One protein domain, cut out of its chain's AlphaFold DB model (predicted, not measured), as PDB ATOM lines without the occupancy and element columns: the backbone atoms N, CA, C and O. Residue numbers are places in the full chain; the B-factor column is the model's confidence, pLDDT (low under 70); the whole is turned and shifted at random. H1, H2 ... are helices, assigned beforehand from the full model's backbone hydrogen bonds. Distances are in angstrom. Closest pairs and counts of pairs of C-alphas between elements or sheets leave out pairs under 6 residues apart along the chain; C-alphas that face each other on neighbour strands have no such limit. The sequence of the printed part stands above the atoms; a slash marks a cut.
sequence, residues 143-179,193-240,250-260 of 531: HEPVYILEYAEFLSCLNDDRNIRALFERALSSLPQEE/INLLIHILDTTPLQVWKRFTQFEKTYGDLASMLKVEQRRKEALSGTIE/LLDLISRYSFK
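This is residues 143 to 179, 193 to 240 and 250 to 260 of the 531 residues of the protein "Suf domain-containing protein" of Gossypium gossypioides (UniProt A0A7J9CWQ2). The long helix H4 makes the core of this domain, with the hairpin of H1 and H2 packed along one side of it and H5 folded back along another, the four nearly side by side. Residues 193 to 200 of H3 stick out near the end where H4 begins, and the short helix H6 lies across from H1, near H4 but loosely placed. The printed part has 96 residues with six named helices, H1 to H6 in chain order, and no named strand; the class is all helix. It is compact, with a radius of gyration of the C-alphas of 13.7 A and spans of 37 by 33 by 23 A.

Find C-alpha 203 at (193.049, 197.308, 181.321); from there H4, residues 203 to 218, runs 22.9 A to C-alpha 218 at (182.858, 215.933, 189.832). H5, residues 221 to 236, follows and is 22.1 A long. Go back to C-alpha 145 at (193.093, 201.876, 178.585) for H1, residues 145 to 156, 16.3 A long. H2 is residues 161 to 172, 16.7 A long. H3 is residues 193 to 201, 12.1 A, and H6 is residues 250 to 257, 11.0 A, ending at C-alpha 257 at (188.169, 211.441, 201.483).

Begin at the hub, H4, which touches H1, H2 and H5. H4 and H5 form a helical hairpin at a shallow tilt of 15 degrees, opposite ways; their closest C-alphas, those of Glu 215 and Met 224, are 4.9 A apart. H1, H2 and H4 are an up and down bundle, each helix running against the one before it. In the helical hairpin of H1 and H2, at a shallow tilt of 10 degrees, the closest C-alphas are those of Ala 152 and Ile 164, 5.6 A apart. H2 touches H4 at a shallow tilt of 21 degrees, closest at the C-alphas of Phe 168 and Phe 211, 6.5 A. H1 touches H4 with residues 145 to 149 alone, the same way at 16 degrees, a shallow tilt; the closest C-alphas are those of Pro 145 and Thr 203, 5.3 A. H6 is close to H4 but not clearly touching: the C-alphas of Lys 216 and Arg 256 are 7.1 A apart, at a steep tilt of 60 degrees. H3 and H4 meet only through their link. Every O i to N i+4 pair is within hydrogen-bond range in H1, H3, H5 and H6; H2 has 7 of 8 and H4 11 of 12.

The C-alphas of Leu 158 and Glu 240 are the two farthest apart, 41.8 A. Residues 180 to 192 and 241 to 249 are not printed; the C-alphas beside these cuts are 20.3 A and 23.2 A apart. The links H1 to H2, H3 to H4 and H4 to H5 are tight. Mean pLDDT of the printed part is 79.7; look for values under 70 at residues 175 to 179, 193 to 203 and 236 to 240.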
ATOM      1  N   HIS A 143     190.383 199.332 172.947       83.94
ATOM      2  CA  HIS A 143     190.980 198.355 173.861       83.94
ATOM      3  C   HIS A 143     192.159 198.922 174.676       83.94
ATOM      4  O   HIS A 143     192.578 198.300 175.646       83.94
ATOM      5  N   GLU A 144     192.696 200.090 174.306       87.12
ATOM      6  CA  GLU A 144     193.844 200.701 174.984       87.12
ATOM      7  C   GLU A 144     193.377 201.562 176.167       87.12
ATOM      8  O   GLU A 144     192.856 202.666 175.954       87.12
ATOM      9  N   PRO A 145     193.580 201.130 177.430       84.50
ATOM     10  CA  PRO A 145     193.093 201.876 178.585       84.50
ATOM     11  C   PRO A 145     193.777 203.241 178.668       84.50
ATOM     12  O   PRO A 145     193.114 204.244 178.910       84.50
ATOM     13  N   VAL A 146     195.082 203.309 178.383       88.50
ATOM     14  CA  VAL A 146     195.863 204.553 178.418       88.50
ATOM     15  C   VAL A 146     195.283 205.584 177.447       88.50
ATOM     16  O   VAL A 146     195.130 206.747 177.812       88.50
ATOM     17  N   TYR A 147     194.856 205.161 176.253       92.56
ATOM     18  CA  TYR A 147     194.221 206.055 175.283       92.56
ATOM     19  C   TYR A 147     192.877 206.613 175.779       92.56
ATOM     20  O   TYR A 147     192.602 207.806 175.626       92.56
ATOM     21  N   ILE A 148     192.059 205.770 176.419       91.69
ATOM     22  CA  ILE A 148     190.801 206.183 177.056       91.69
ATOM     23  C   ILE A 148     191.069 207.195 178.180       91.69
ATOM     24  O   ILE A 148     190.334 208.176 178.301       91.69
ATOM     25  N   LEU A 149     192.122 206.995 178.981       90.69
ATOM     26  CA  LEU A 149     192.484 207.900 180.075       90.69
ATOM     27  C   LEU A 149     192.970 209.267 179.574       90.69
ATOM     28  O   LEU A 149     192.496 210.284 180.075       90.69
ATOM     29  N   GLU A 150     193.844 209.304 178.567       94.62
ATOM     30  CA  GLU A 150     194.299 210.548 177.923       94.62
ATOM     31  C   GLU A 150     193.123 211.328 177.305       94.62
ATOM     32  O   GLU A 150     193.030 212.550 177.439       94.62
ATOM     33  N   TYR A 151     192.168 210.628 176.677       95.19
ATOM     34  CA  TYR A 151     190.968 211.266 176.131       95.19
ATOM     35  C   TYR A 151     190.027 211.784 177.236       95.19
ATOM     36  O   TYR A 151     189.511 212.898 177.132       95.19
ATOM     37  N   ALA A 152     189.846 211.036 178.329       93.44
ATOM     38  CA  ALA A 152     189.079 211.493 179.489       93.44
ATOM     39  C   ALA A 152     189.721 212.719 180.168       93.44
ATOM     40  O   ALA A 152     189.009 213.619 180.613       93.44
ATOM     41  N   GLU A 153     191.054 212.799 180.212       92.56
ATOM     42  CA  GLU A 153     191.790 213.946 180.754       92.56
ATOM     43  C   GLU A 153     191.667 215.185 179.844       92.56
ATOM     44  O   GLU A 153     191.422 216.292 180.333       92.56
ATOM     45  N   PHE A 154     191.677 215.005 178.517       95.31
ATOM     46  CA  PHE A 154     191.320 216.059 177.557       95.31
ATOM     47  C   PHE A 154     189.873 216.555 177.728       95.31
ATOM     48  O   PHE A 154     189.649 217.763 177.793       95.31
ATOM     49  N   LEU A 155     188.888 215.656 177.843       94.25
ATOM     50  CA  LEU A 155     187.486 216.044 178.061       94.25
ATOM     51  C   LEU A 155     187.283 216.724 179.429       94.25
ATOM     52  O   LEU A 155     186.477 217.649 179.537       94.25
ATOM     53  N   SER A 156     188.061 216.338 180.447       92.00
ATOM     54  CA  SER A 156     188.100 217.022 181.752       92.00
ATOM     55  C   SER A 156     188.602 218.463 181.608       92.00
ATOM     56  O   SER A 156     188.026 219.376 182.192       92.00
ATOM     57  N   CYS A 157     189.598 218.705 180.749       92.06
ATOM     58  CA  CYS A 157     190.052 220.058 180.402       92.06
ATOM     59  C   CYS A 157     189.011 220.891 179.621       92.06
ATOM     60  O   CYS A 157     189.191 222.103 179.487       92.06
ATOM     61  N   LEU A 158     187.938 220.272 179.110       92.81
ATOM     62  CA  LEU A 158     186.790 220.946 178.488       92.81
ATOM     63  C   LEU A 158     185.569 221.074 179.419       92.81
ATOM     64  O   LEU A 158     184.590 221.705 179.023       92.81
ATOM     65  N   ASN A 159     185.612 220.495 180.627       92.00
ATOM     66  CA  ASN A 159     184.463 220.343 181.532       92.00
ATOM     67  C   ASN A 159     183.265 219.617 180.864       92.00
ATOM     68  O   ASN A 159     182.102 219.963 181.082       92.00
ATOM     69  N   ASP A 160     183.529 218.618 180.013       92.38
ATOM     70  CA  ASP A 160     182.485 217.855 179.311       92.38
ATOM     71  C   ASP A 160     182.081 216.588 180.085       92.38
ATOM     72  O   ASP A 160     182.270 215.448 179.654       92.38
ATOM     73  N   ASP A 161     181.499 216.802 181.265       91.06
ATOM     74  CA  ASP A 161     181.130 215.754 182.229       91.06
ATOM     75  C   ASP A 161     180.140 214.717 181.673       91.06
ATOM     76  O   ASP A 161     179.966 213.633 182.242       91.06
ATOM     77  N   ARG A 162     179.458 215.046 180.569       92.31
ATOM     78  CA  ARG A 162     178.554 214.144 179.854       92.31
ATOM     79  C   ARG A 162     179.335 213.196 178.953       92.31
ATOM     80  O   ARG A 162     179.092 211.989 179.004       92.31
ATOM     81  N   ASN A 163     180.267 213.715 178.153       92.31
ATOM     82  CA  ASN A 163     181.082 212.879 177.279       92.31
ATOM     83  C   ASN A 163     182.144 212.084 178.051       92.31
ATOM     84  O   ASN A 163     182.446 210.971 177.636       92.31
ATOM     85  N   ILE A 164     182.627 212.559 179.208       93.00
ATOM     86  CA  ILE A 164     183.500 211.766 180.098       93.00
ATOM     87  C   ILE A 164     182.776 210.504 180.589       93.00
ATOM     88  O   ILE A 164     183.289 209.396 180.438       93.00
ATOM     89  N   ARG A 165     181.548 210.646 181.111       92.81
ATOM     90  CA  ARG A 165     180.721 209.500 181.535       92.81
ATOM     91  C   ARG A 165     180.419 208.564 180.366       92.81
ATOM     92  O   ARG A 165     180.621 207.360 180.482       92.81
ATOM     93  N   ALA A 166     180.004 209.106 179.219       92.94
ATOM     94  CA  ALA A 166     179.729 208.304 178.026       92.94
ATOM     95  C   ALA A 166     180.976 207.575 177.483       92.94
ATOM     96  O   ALA A 166     180.855 206.471 176.958       92.94
ATOM     97  N   LEU A 167     182.171 208.161 177.618       93.06
ATOM     98  CA  LEU A 167     183.444 207.530 177.275       93.06
ATOM     99  C   LEU A 167     183.766 206.365 178.218       93.06
ATOM    100  O   LEU A 167     184.080 205.283 177.725       93.06
ATOM    101  N   PHE A 168     183.651 206.555 179.537       91.81
ATOM    102  CA  PHE A 168     183.895 205.483 180.506       91.81
ATOM    103  C   PHE A 168     182.902 204.325 180.359       91.81
ATOM    104  O   PHE A 168     183.330 203.178 180.305       91.81
ATOM    105  N   GLU A 169     181.602 204.597 180.211       91.12
ATOM    106  CA  GLU A 169     180.601 203.542 179.989       91.12
ATOM    107  C   GLU A 169     180.830 202.809 178.656       91.12
ATOM    108  O   GLU A 169     180.758 201.582 178.605       91.12
ATOM    109  N   ARG A 170     181.182 203.530 177.576       91.38
ATOM    110  CA  ARG A 170     181.526 202.930 176.273       91.38
ATOM    111  C   ARG A 170     182.768 202.040 176.362       91.38
ATOM    112  O   ARG A 170     182.743 200.950 175.805       91.38
ATOM    113  N   ALA A 171     183.816 202.479 177.059       88.62
ATOM    114  CA  ALA A 171     185.035 201.703 177.286       88.62
ATOM    115  C   ALA A 171     184.777 200.444 178.130       88.62
ATOM    116  O   ALA A 171     185.173 199.350 177.748       88.62
ATOM    117  N   LEU A 172     184.053 200.572 179.243       86.25
ATOM    118  CA  LEU A 172     183.705 199.440 180.112       86.25
ATOM    119  C   LEU A 172     182.717 198.454 179.462       86.25
ATOM    120  O   LEU A 172     182.581 197.337 179.946       86.25
ATOM    121  N   SER A 173     182.055 198.852 178.371       85.12
ATOM    122  CA  SER A 173     181.207 197.977 177.545       85.12
ATOM    123  C   SER A 173     181.942 197.339 176.355       85.12
ATOM    124  O   SER A 173     181.364 196.490 175.681       85.12
ATOM    125  N   SER A 174     183.169 197.779 176.041       78.75
ATOM    126  CA  SER A 174     183.947 197.317 174.877       78.75
ATOM    127  C   SER A 174     185.259 196.618 175.233       78.75
ATOM    128  O   SER A 174     185.770 195.847 174.421       78.75
ATOM    129  N   LEU A 175     185.795 196.856 176.431       68.81
ATOM    130  CA  LEU A 175     186.879 196.067 177.007       68.81
ATOM    131  C   LEU A 175     186.371 194.657 177.349       68.81
ATOM    132  O   LEU A 175     185.286 194.537 177.925       68.81
ATOM    133  N   PRO A 176     187.137 193.592 177.054       61.56
ATOM    134  CA  PRO A 176     186.819 192.264 177.553       61.56
ATOM    135  C   PRO A 176     186.734 192.262 179.083       61.56
ATOM    136  O   PRO A 176     187.605 192.803 179.767       61.56
ATOM    137  N   GLN A 177     185.731 191.572 179.625       53.44
ATOM    138  CA  GLN A 177     185.939 190.892 180.898       53.44
ATOM    139  C   GLN A 177     186.918 189.759 180.589       53.44
ATOM    140  O   GLN A 177     186.520 188.763 179.992       53.44
ATOM    141  N   GLU A 178     188.202 189.964 180.884       47.41
ATOM    142  CA  GLU A 178     189.228 188.947 180.649       47.41
ATOM    143  C   GLU A 178     188.869 187.688 181.447       47.41
ATOM    144  O   GLU A 178     188.892 187.690 182.681       47.41
ATOM    145  N   GLU A 179     188.528 186.609 180.734       41.56
ATOM    146  CA  GLU A 179     188.603 185.267 181.299       41.56
ATOM    147  C   GLU A 179     190.020 185.066 181.837       41.56
ATOM    148  O   GLU A 179     191.004 185.519 181.243       41.56
ATOM    149  N   ILE A 193     205.613 188.549 191.351       55.69
ATOM    150  CA  ILE A 193     205.943 189.890 190.836       55.69
ATOM    151  C   ILE A 193     205.233 190.130 189.504       55.69
ATOM    152  O   ILE A 193     204.561 191.149 189.350       55.69
ATOM    153  N   ASN A 194     205.309 189.171 188.578       52.69
ATOM    154  CA  ASN A 194     204.617 189.265 187.291       52.69
ATOM    155  C   ASN A 194     203.093 189.312 187.487       52.69
ATOM    156  O   ASN A 194     202.417 190.108 186.842       52.69
ATOM    157  N   LEU A 195     202.564 188.531 188.434       51.09
ATOM    158  CA  LEU A 195     201.157 188.546 188.824       51.09
ATOM    159  C   LEU A 195     200.765 189.848 189.539       51.09
ATOM    160  O   LEU A 195     199.664 190.332 189.308       51.09
ATOM    161  N   LEU A 196     201.637 190.462 190.357       52.53
ATOM    162  CA  LEU A 196     201.346 191.786 190.927       52.53
ATOM    163  C   LEU A 196     201.237 192.853 189.840       52.53
ATOM    164  O   LEU A 196     200.301 193.642 189.879       52.53
ATOM    165  N   ILE A 197     202.169 192.866 188.884       56.28
ATOM    166  CA  ILE A 197     202.150 193.800 187.749       56.28
ATOM    167  C   ILE A 197     200.873 193.571 186.931       56.28
ATOM    168  O   ILE A 197     200.083 194.493 186.758       56.28
ATOM    169  N   HIS A 198     200.597 192.323 186.540       53.12
ATOM    170  CA  HIS A 198     199.405 191.983 185.765       53.12
ATOM    171  C   HIS A 198     198.102 192.359 186.492       53.12
ATOM    172  O   HIS A 198     197.207 192.898 185.853       53.12
ATOM    173  N   ILE A 199     197.988 192.136 187.810       50.66
ATOM    174  CA  ILE A 199     196.794 192.491 188.603       50.66
ATOM    175  C   ILE A 199     196.674 194.006 188.837       50.66
ATOM    176  O   ILE A 199     195.561 194.522 188.914       50.66
ATOM    177  N   LEU A 200     197.784 194.737 188.971       51.84
ATOM    178  CA  LEU A 200     197.758 196.192 189.168       51.84
ATOM    179  C   LEU A 200     197.437 196.951 187.873       51.84
ATOM    180  O   LEU A 200     196.787 197.999 187.945       51.84
ATOM    181  N   ASP A 201     197.844 196.404 186.726       53.78
ATOM    182  CA  ASP A 201     197.774 197.069 185.425       53.78
ATOM    183  C   ASP A 201     196.696 196.511 184.465       53.78
ATOM    184  O   ASP A 201     196.643 196.990 183.329       53.78
ATOM    185  N   THR A 202     195.796 195.585 184.867       62.66
ATOM    186  CA  THR A 202     194.733 195.112 183.939       62.66
ATOM    187  C   THR A 202     193.926 196.280 183.372       62.66
ATOM    188  O   THR A 202     193.570 197.243 184.067       62.66
ATOM    189  N   THR A 203     193.630 196.197 182.076       65.56
ATOM    190  CA  THR A 203     193.049 197.308 181.321       65.56
ATOM    191  C   THR A 203     191.716 197.820 181.900       65.56
ATOM    192  O   THR A 203     191.601 199.042 182.072       65.56
ATOM    193  N   PRO A 204     190.743 196.982 182.340       71.88
ATOM    194  CA  PRO A 204     189.532 197.494 182.981       71.88
ATOM    195  C   PRO A 204     189.784 198.070 184.381       71.88
ATOM    196  O   PRO A 204     189.098 199.019 184.762       71.88
ATOM    197  N   LEU A 205     190.756 197.571 185.162       77.75
ATOM    198  CA  LEU A 205     191.023 198.094 186.512       77.75
ATOM    199  C   LEU A 205     191.500 199.547 186.488       77.75
ATOM    200  O   LEU A 205     191.077 200.346 187.330       77.75
ATOM    201  N   GLN A 206     192.339 199.901 185.513       80.75
ATOM    202  CA  GLN A 206     192.806 201.274 185.324       80.75
ATOM    203  C   GLN A 206     191.646 202.224 184.978       80.75
ATOM    204  O   GLN A 206     191.525 203.302 185.571       80.75
ATOM    205  N   VAL A 207     190.754 201.795 184.076       85.00
ATOM    206  CA  VAL A 207     189.556 202.549 183.667       85.00
ATOM    207  C   VAL A 207     188.579 202.702 184.837       85.00
ATOM    208  O   VAL A 207     188.195 203.824 185.161       85.00
ATOM    209  N   TRP A 208     188.258 201.619 185.554       86.62
ATOM    210  CA  TRP A 208     187.425 201.654 186.761       86.62
ATOM    211  C   TRP A 208     187.982 202.597 187.836       86.62
ATOM    212  O   TRP A 208     187.247 203.421 188.377       86.62
ATOM    213  N   LYS A 209     189.287 202.517 188.136       84.75
ATOM    214  CA  LYS A 209     189.964 203.379 189.121       84.75
ATOM    215  C   LYS A 209     189.826 204.863 188.766       84.75
ATOM    216  O   LYS A 209     189.561 205.678 189.650       84.75
ATOM    217  N   ARG A 210     189.976 205.215 187.485       86.44
ATOM    218  CA  ARG A 210     189.847 206.594 186.990       86.44
ATOM    219  C   ARG A 210     188.390 207.061 186.900       86.44
ATOM    220  O   ARG A 210     188.134 208.207 187.254       86.44
ATOM    221  N   PHE A 211     187.435 206.196 186.552       89.44
ATOM    222  CA  PHE A 211     186.004 206.532 186.582       89.44
ATOM    223  C   PHE A 211     185.509 206.767 188.021       89.44
ATOM    224  O   PHE A 211     184.862 207.778 188.291       89.44
ATOM    225  N   THR A 212     185.910 205.920 188.983       87.94
ATOM    226  CA  THR A 212     185.681 206.179 190.416       87.94
ATOM    227  C   THR A 212     186.281 207.525 190.839       87.94
ATOM    228  O   THR A 212     185.617 208.295 191.528       87.94
ATOM    229  N   GLN A 213     187.514 207.845 190.423       86.81
ATOM    230  CA  GLN A 213     188.143 209.127 190.763       86.81
ATOM    231  C   GLN A 213     187.420 210.329 190.135       86.81
ATOM    232  O   GLN A 213     187.318 211.376 190.774       86.81
ATOM    233  N   PHE A 214     186.894 210.190 188.917       88.88
ATOM    234  CA  PHE A 214     186.098 211.225 188.263       88.88
ATOM    235  C   PHE A 214     184.812 211.520 189.051       88.88
ATOM    236  O   PHE A 214     184.603 212.667 189.442       88.88
ATOM    237  N   GLU A 215     184.004 210.509 189.392       90.00
ATOM    238  CA  GLU A 215     182.783 210.725 190.190       90.00
ATOM    239  C   GLU A 215     183.088 211.199 191.625       90.00
ATOM    240  O   GLU A 215     182.345 212.013 192.161       90.00
ATOM    241  N   LYS A 216     184.219 210.796 192.229       86.56
ATOM    242  CA  LYS A 216     184.707 211.370 193.505       86.56
ATOM    243  C   LYS A 216     185.008 212.872 193.434       86.56
ATOM    244  O   LYS A 216     185.006 213.533 194.467       86.56
ATOM    245  N   THR A 217     185.326 213.393 192.247       84.62
ATOM    246  CA  THR A 217     185.809 214.774 192.060       84.62
ATOM    247  C   THR A 217     184.733 215.701 191.474       84.62
ATOM    248  O   THR A 217     184.694 216.876 191.824       84.62
ATOM    249  N   TYR A 218     183.855 215.174 190.610       84.56
ATOM    250  CA  TYR A 218     182.858 215.933 189.832       84.56
ATOM    251  C   TYR A 218     181.454 215.287 189.820       84.56
ATOM    252  O   TYR A 218     180.567 215.710 189.073       84.56
ATOM    253  N   GLY A 219     181.251 214.209 190.579       86.44
ATOM    254  CA  GLY A 219     179.973 213.506 190.705       86.44
ATOM    255  C   GLY A 219     179.150 213.947 191.910       86.44
ATOM    256  O   GLY A 219     179.516 214.866 192.644       86.44
ATOM    257  N   ASP A 220     178.037 213.250 192.128       87.31
ATOM    258  CA  ASP A 220     177.339 213.263 193.410       87.31
ATOM    259  C   ASP A 220     177.620 211.962 194.183       87.31
ATOM    260  O   ASP A 220     178.197 211.000 193.667       87.31
ATOM    261  N   LEU A 221     177.223 211.919 195.457       86.06
ATOM    262  CA  LEU A 221     177.453 210.746 196.302       86.06
ATOM    263  C   LEU A 221     176.777 209.479 195.737       86.06
ATOM    264  O   LEU A 221     177.280 208.376 195.938       86.06
ATOM    265  N   ALA A 222     175.664 209.613 195.013       88.44
ATOM    266  CA  ALA A 222     174.929 208.488 194.449       88.44
ATOM    267  C   ALA A 222     175.547 207.975 193.136       88.44
ATOM    268  O   ALA A 222     175.532 206.764 192.914       88.44
ATOM    269  N   SER A 223     176.102 208.836 192.274       88.44
ATOM    270  CA  SER A 223     176.862 208.412 191.089       88.44
ATOM    271  C   SER A 223     178.172 207.740 191.501       88.44
ATOM    272  O   SER A 223     178.456 206.633 191.040       88.44
ATOM    273  N   MET A 224     178.899 208.330 192.454       87.69
ATOM    274  CA  MET A 224     180.117 207.751 193.021       87.69
ATOM    275  C   MET A 224     179.864 206.359 193.618       87.69
ATOM    276  O   MET A 224     180.544 205.408 193.237       87.69
ATOM    277  N   LEU A 225     178.858 206.203 194.491       85.81
ATOM    278  CA  LEU A 225     178.541 204.902 195.099       85.81
ATOM    279  C   LEU A 225     178.081 203.858 194.069       85.81
ATOM    280  O   LEU A 225     178.441 202.692 194.203       85.81
ATOM    281  N   LYS A 226     177.347 204.243 193.013       88.88
ATOM    282  CA  LYS A 226     176.973 203.321 191.920       88.88
ATOM    283  C   LYS A 226     178.186 202.830 191.129       88.88
ATOM    284  O   LYS A 226     178.231 201.658 190.762       88.88
ATOM    285  N   VAL A 227     179.162 203.701 190.867       88.25
ATOM    286  CA  VAL A 227     180.404 203.328 190.171       88.25
ATOM    287  C   VAL A 227     181.311 202.489 191.075       88.25
ATOM    288  O   VAL A 227     181.880 201.509 190.603       88.25
ATOM    289  N   GLU A 228     181.408 202.796 192.373       84.31
ATOM    290  CA  GLU A 228     182.118 201.943 193.339       84.31
ATOM    291  C   GLU A 228     181.459 200.560 193.487       84.31
ATOM    292  O   GLU A 228     182.176 199.560 193.525       84.31
ATOM    293  N   GLN A 229     180.126 200.477 193.497       86.44
ATOM    294  CA  GLN A 229     179.393 199.210 193.564       86.44
ATOM    295  C   GLN A 229     179.586 198.360 192.299       86.44
ATOM    296  O   GLN A 229     180.029 197.220 192.405       86.44
ATOM    297  N   ARG A 230     179.367 198.923 191.101       87.31
ATOM    298  CA  ARG A 230     179.601 198.208 189.829       87.31
ATOM    299  C   ARG A 230     181.055 197.768 189.665       87.31
ATOM    300  O   ARG A 230     181.319 196.690 189.144       87.31
ATOM    301  N   ARG A 231     182.008 198.573 190.149       84.75
ATOM    302  CA  ARG A 231     183.424 198.195 190.205       84.75
ATOM    303  C   ARG A 231     183.664 197.007 191.140       84.75
ATOM    304  O   ARG A 231     184.494 196.166 190.814       84.75
ATOM    305  N   LYS A 232     182.987 196.938 192.293       79.81
ATOM    306  CA  LYS A 232     183.070 195.780 193.197       79.81
ATOM    307  C   LYS A 232     182.475 194.537 192.542       79.81
ATOM    308  O   LYS A 232     183.164 193.529 192.499       79.81
ATOM    309  N   GLU A 233     181.287 194.636 191.950       82.06
ATOM    310  CA  GLU A 233     180.619 193.541 191.223       82.06
ATOM    311  C   GLU A 233     181.495 192.980 190.087       82.06
ATOM    312  O   GLU A 233     181.701 191.770 189.992       82.06
ATOM    313  N   ALA A 234     182.102 193.863 189.285       75.12
ATOM    314  CA  ALA A 234     183.016 193.497 188.199       75.12
ATOM    315  C   ALA A 234     184.358 192.888 188.664       75.12
ATOM    316  O   ALA A 234     185.102 192.379 187.831       75.12
ATOM    317  N   LEU A 235     184.681 192.948 189.963       70.81
ATOM    318  CA  LEU A 235     185.893 192.368 190.559       70.81
ATOM    319  C   LEU A 235     185.599 191.159 191.459       70.81
ATOM    320  O   LEU A 235     186.466 190.308 191.634       70.81
ATOM    321  N   SER A 236     184.393 191.061 192.025       66.81
ATOM    322  CA  SER A 236     183.955 189.888 192.784       66.81
ATOM    323  C   SER A 236     183.595 188.715 191.878       66.81
ATOM    324  O   SER A 236     183.740 187.581 192.303       66.81
ATOM    325  N   GLY A 237     183.203 188.950 190.620       52.41
ATOM    326  CA  GLY A 237     182.901 187.877 189.660       52.41
ATOM    327  C   GLY A 237     184.066 186.921 189.337       52.41
ATOM    328  O   GLY A 237     183.848 185.914 188.674       52.41
ATOM    329  N   THR A 238     185.287 187.216 189.795       45.88
ATOM    330  CA  THR A 238     186.500 186.397 189.588       45.88
ATOM    331  C   THR A 238     186.883 185.559 190.823       45.88
ATOM    332  O   THR A 238     187.863 184.821 190.775       45.88
ATOM    333  N   ILE A 239     186.163 185.670 191.950       41.56
ATOM    334  CA  ILE A 239     186.434 184.917 193.190       41.56
ATOM    335  C   ILE A 239     185.100 184.456 193.795       41.56
ATOM    336  O   ILE A 239     184.194 185.264 193.959       41.56
ATOM    337  N   GLU A 240     184.991 183.167 194.130       35.25
ATOM    338  CA  GLU A 240     183.733 182.502 194.513       35.25
ATOM    339  C   GLU A 240     182.915 183.206 195.620       35.25
ATOM    340  O   GLU A 240     183.440 183.896 196.501       35.25
ATOM    341  N   LEU A 250     186.431 200.609 206.292       80.06
ATOM    342  CA  LEU A 250     186.870 201.918 206.784       80.06
ATOM    343  C   LEU A 250     188.031 202.463 205.925       80.06
ATOM    344  O   LEU A 250     188.138 203.673 205.734       80.06
ATOM    345  N   LEU A 251     188.822 201.580 205.300       78.56
ATOM    346  CA  LEU A 251     189.826 201.955 204.303       78.56
ATOM    347  C   LEU A 251     189.203 202.493 202.997       78.56
ATOM    348  O   LEU A 251     189.716 203.469 202.454       78.56
ATOM    349  N   ASP A 252     188.064 201.953 202.532       77.94
ATOM    350  CA  ASP A 252     187.304 202.521 201.397       77.94
ATOM    351  C   ASP A 252     186.798 203.931 201.734       77.94
ATOM    352  O   ASP A 252     186.726 204.800 200.869       77.94
ATOM    353  N   LEU A 253     186.398 204.175 202.988       83.69
ATOM    354  CA  LEU A 253     185.954 205.495 203.449       83.69
ATOM    355  C   LEU A 253     187.123 206.489 203.516       83.69
ATOM    356  O   LEU A 253     187.028 207.596 202.992       83.69
ATOM    357  N   ILE A 254     188.260 206.073 204.071       84.88
ATOM    358  CA  ILE A 254     189.489 206.878 204.121       84.88
ATOM    359  C   ILE A 254     189.990 207.205 202.701       84.88
ATOM    360  O   ILE A 254     190.328 208.353 202.425       84.88
ATOM    361  N   SER A 255     189.929 206.242 201.777       81.31
ATOM    362  CA  SER A 255     190.253 206.388 200.344       81.31
ATOM    363  C   SER A 255     189.180 207.140 199.525       81.31
ATOM    364  O   SER A 255     189.385 207.485 198.358       81.31
ATOM    365  N   ARG A 256     187.999 207.414 200.097       84.69
ATOM    366  CA  ARG A 256     187.001 208.335 199.520       84.69
ATOM    367  C   ARG A 256     187.316 209.796 199.842       84.69
ATOM    368  O   ARG A 256     187.104 210.639 198.980       84.69
ATOM    369  N   TYR A 257     187.858 210.078 201.029       86.50
ATOM    370  CA  TYR A 257     188.169 211.441 201.483       86.50
ATOM    371  C   TYR A 257     189.653 211.838 201.384       86.50
ATOM    372  O   TYR A 257     189.994 212.988 201.657       86.50
ATOM    373  N   SER A 258     190.545 210.928 200.985       86.44
ATOM    374  CA  SER A 258     191.949 211.241 200.693       86.44
ATOM    375  C   SER A 258     192.083 212.148 199.465       86.44
ATOM    376  O   SER A 258     191.559 211.817 198.398       86.44
ATOM    377  N   PHE A 259     192.841 213.241 199.573       86.12
ATOM    378  CA  PHE A 259     193.106 214.161 198.462       86.12
ATOM    379  C   PHE A 259     194.601 214.474 198.363       86.12
ATOM    380  O   PHE A 259     195.169 215.107 199.249       86.12
ATOM    381  N   LYS A 260     195.226 214.060 197.252       86.69
ATOM    382  CA  LYS A 260     196.685 214.115 197.044       86.69
ATOM    383  C   LYS A 260     197.440 213.407 198.182       86.69
ATOM    384  O   LYS A 260     197.364 212.190 198.291       86.69
TER     385      LYS A 260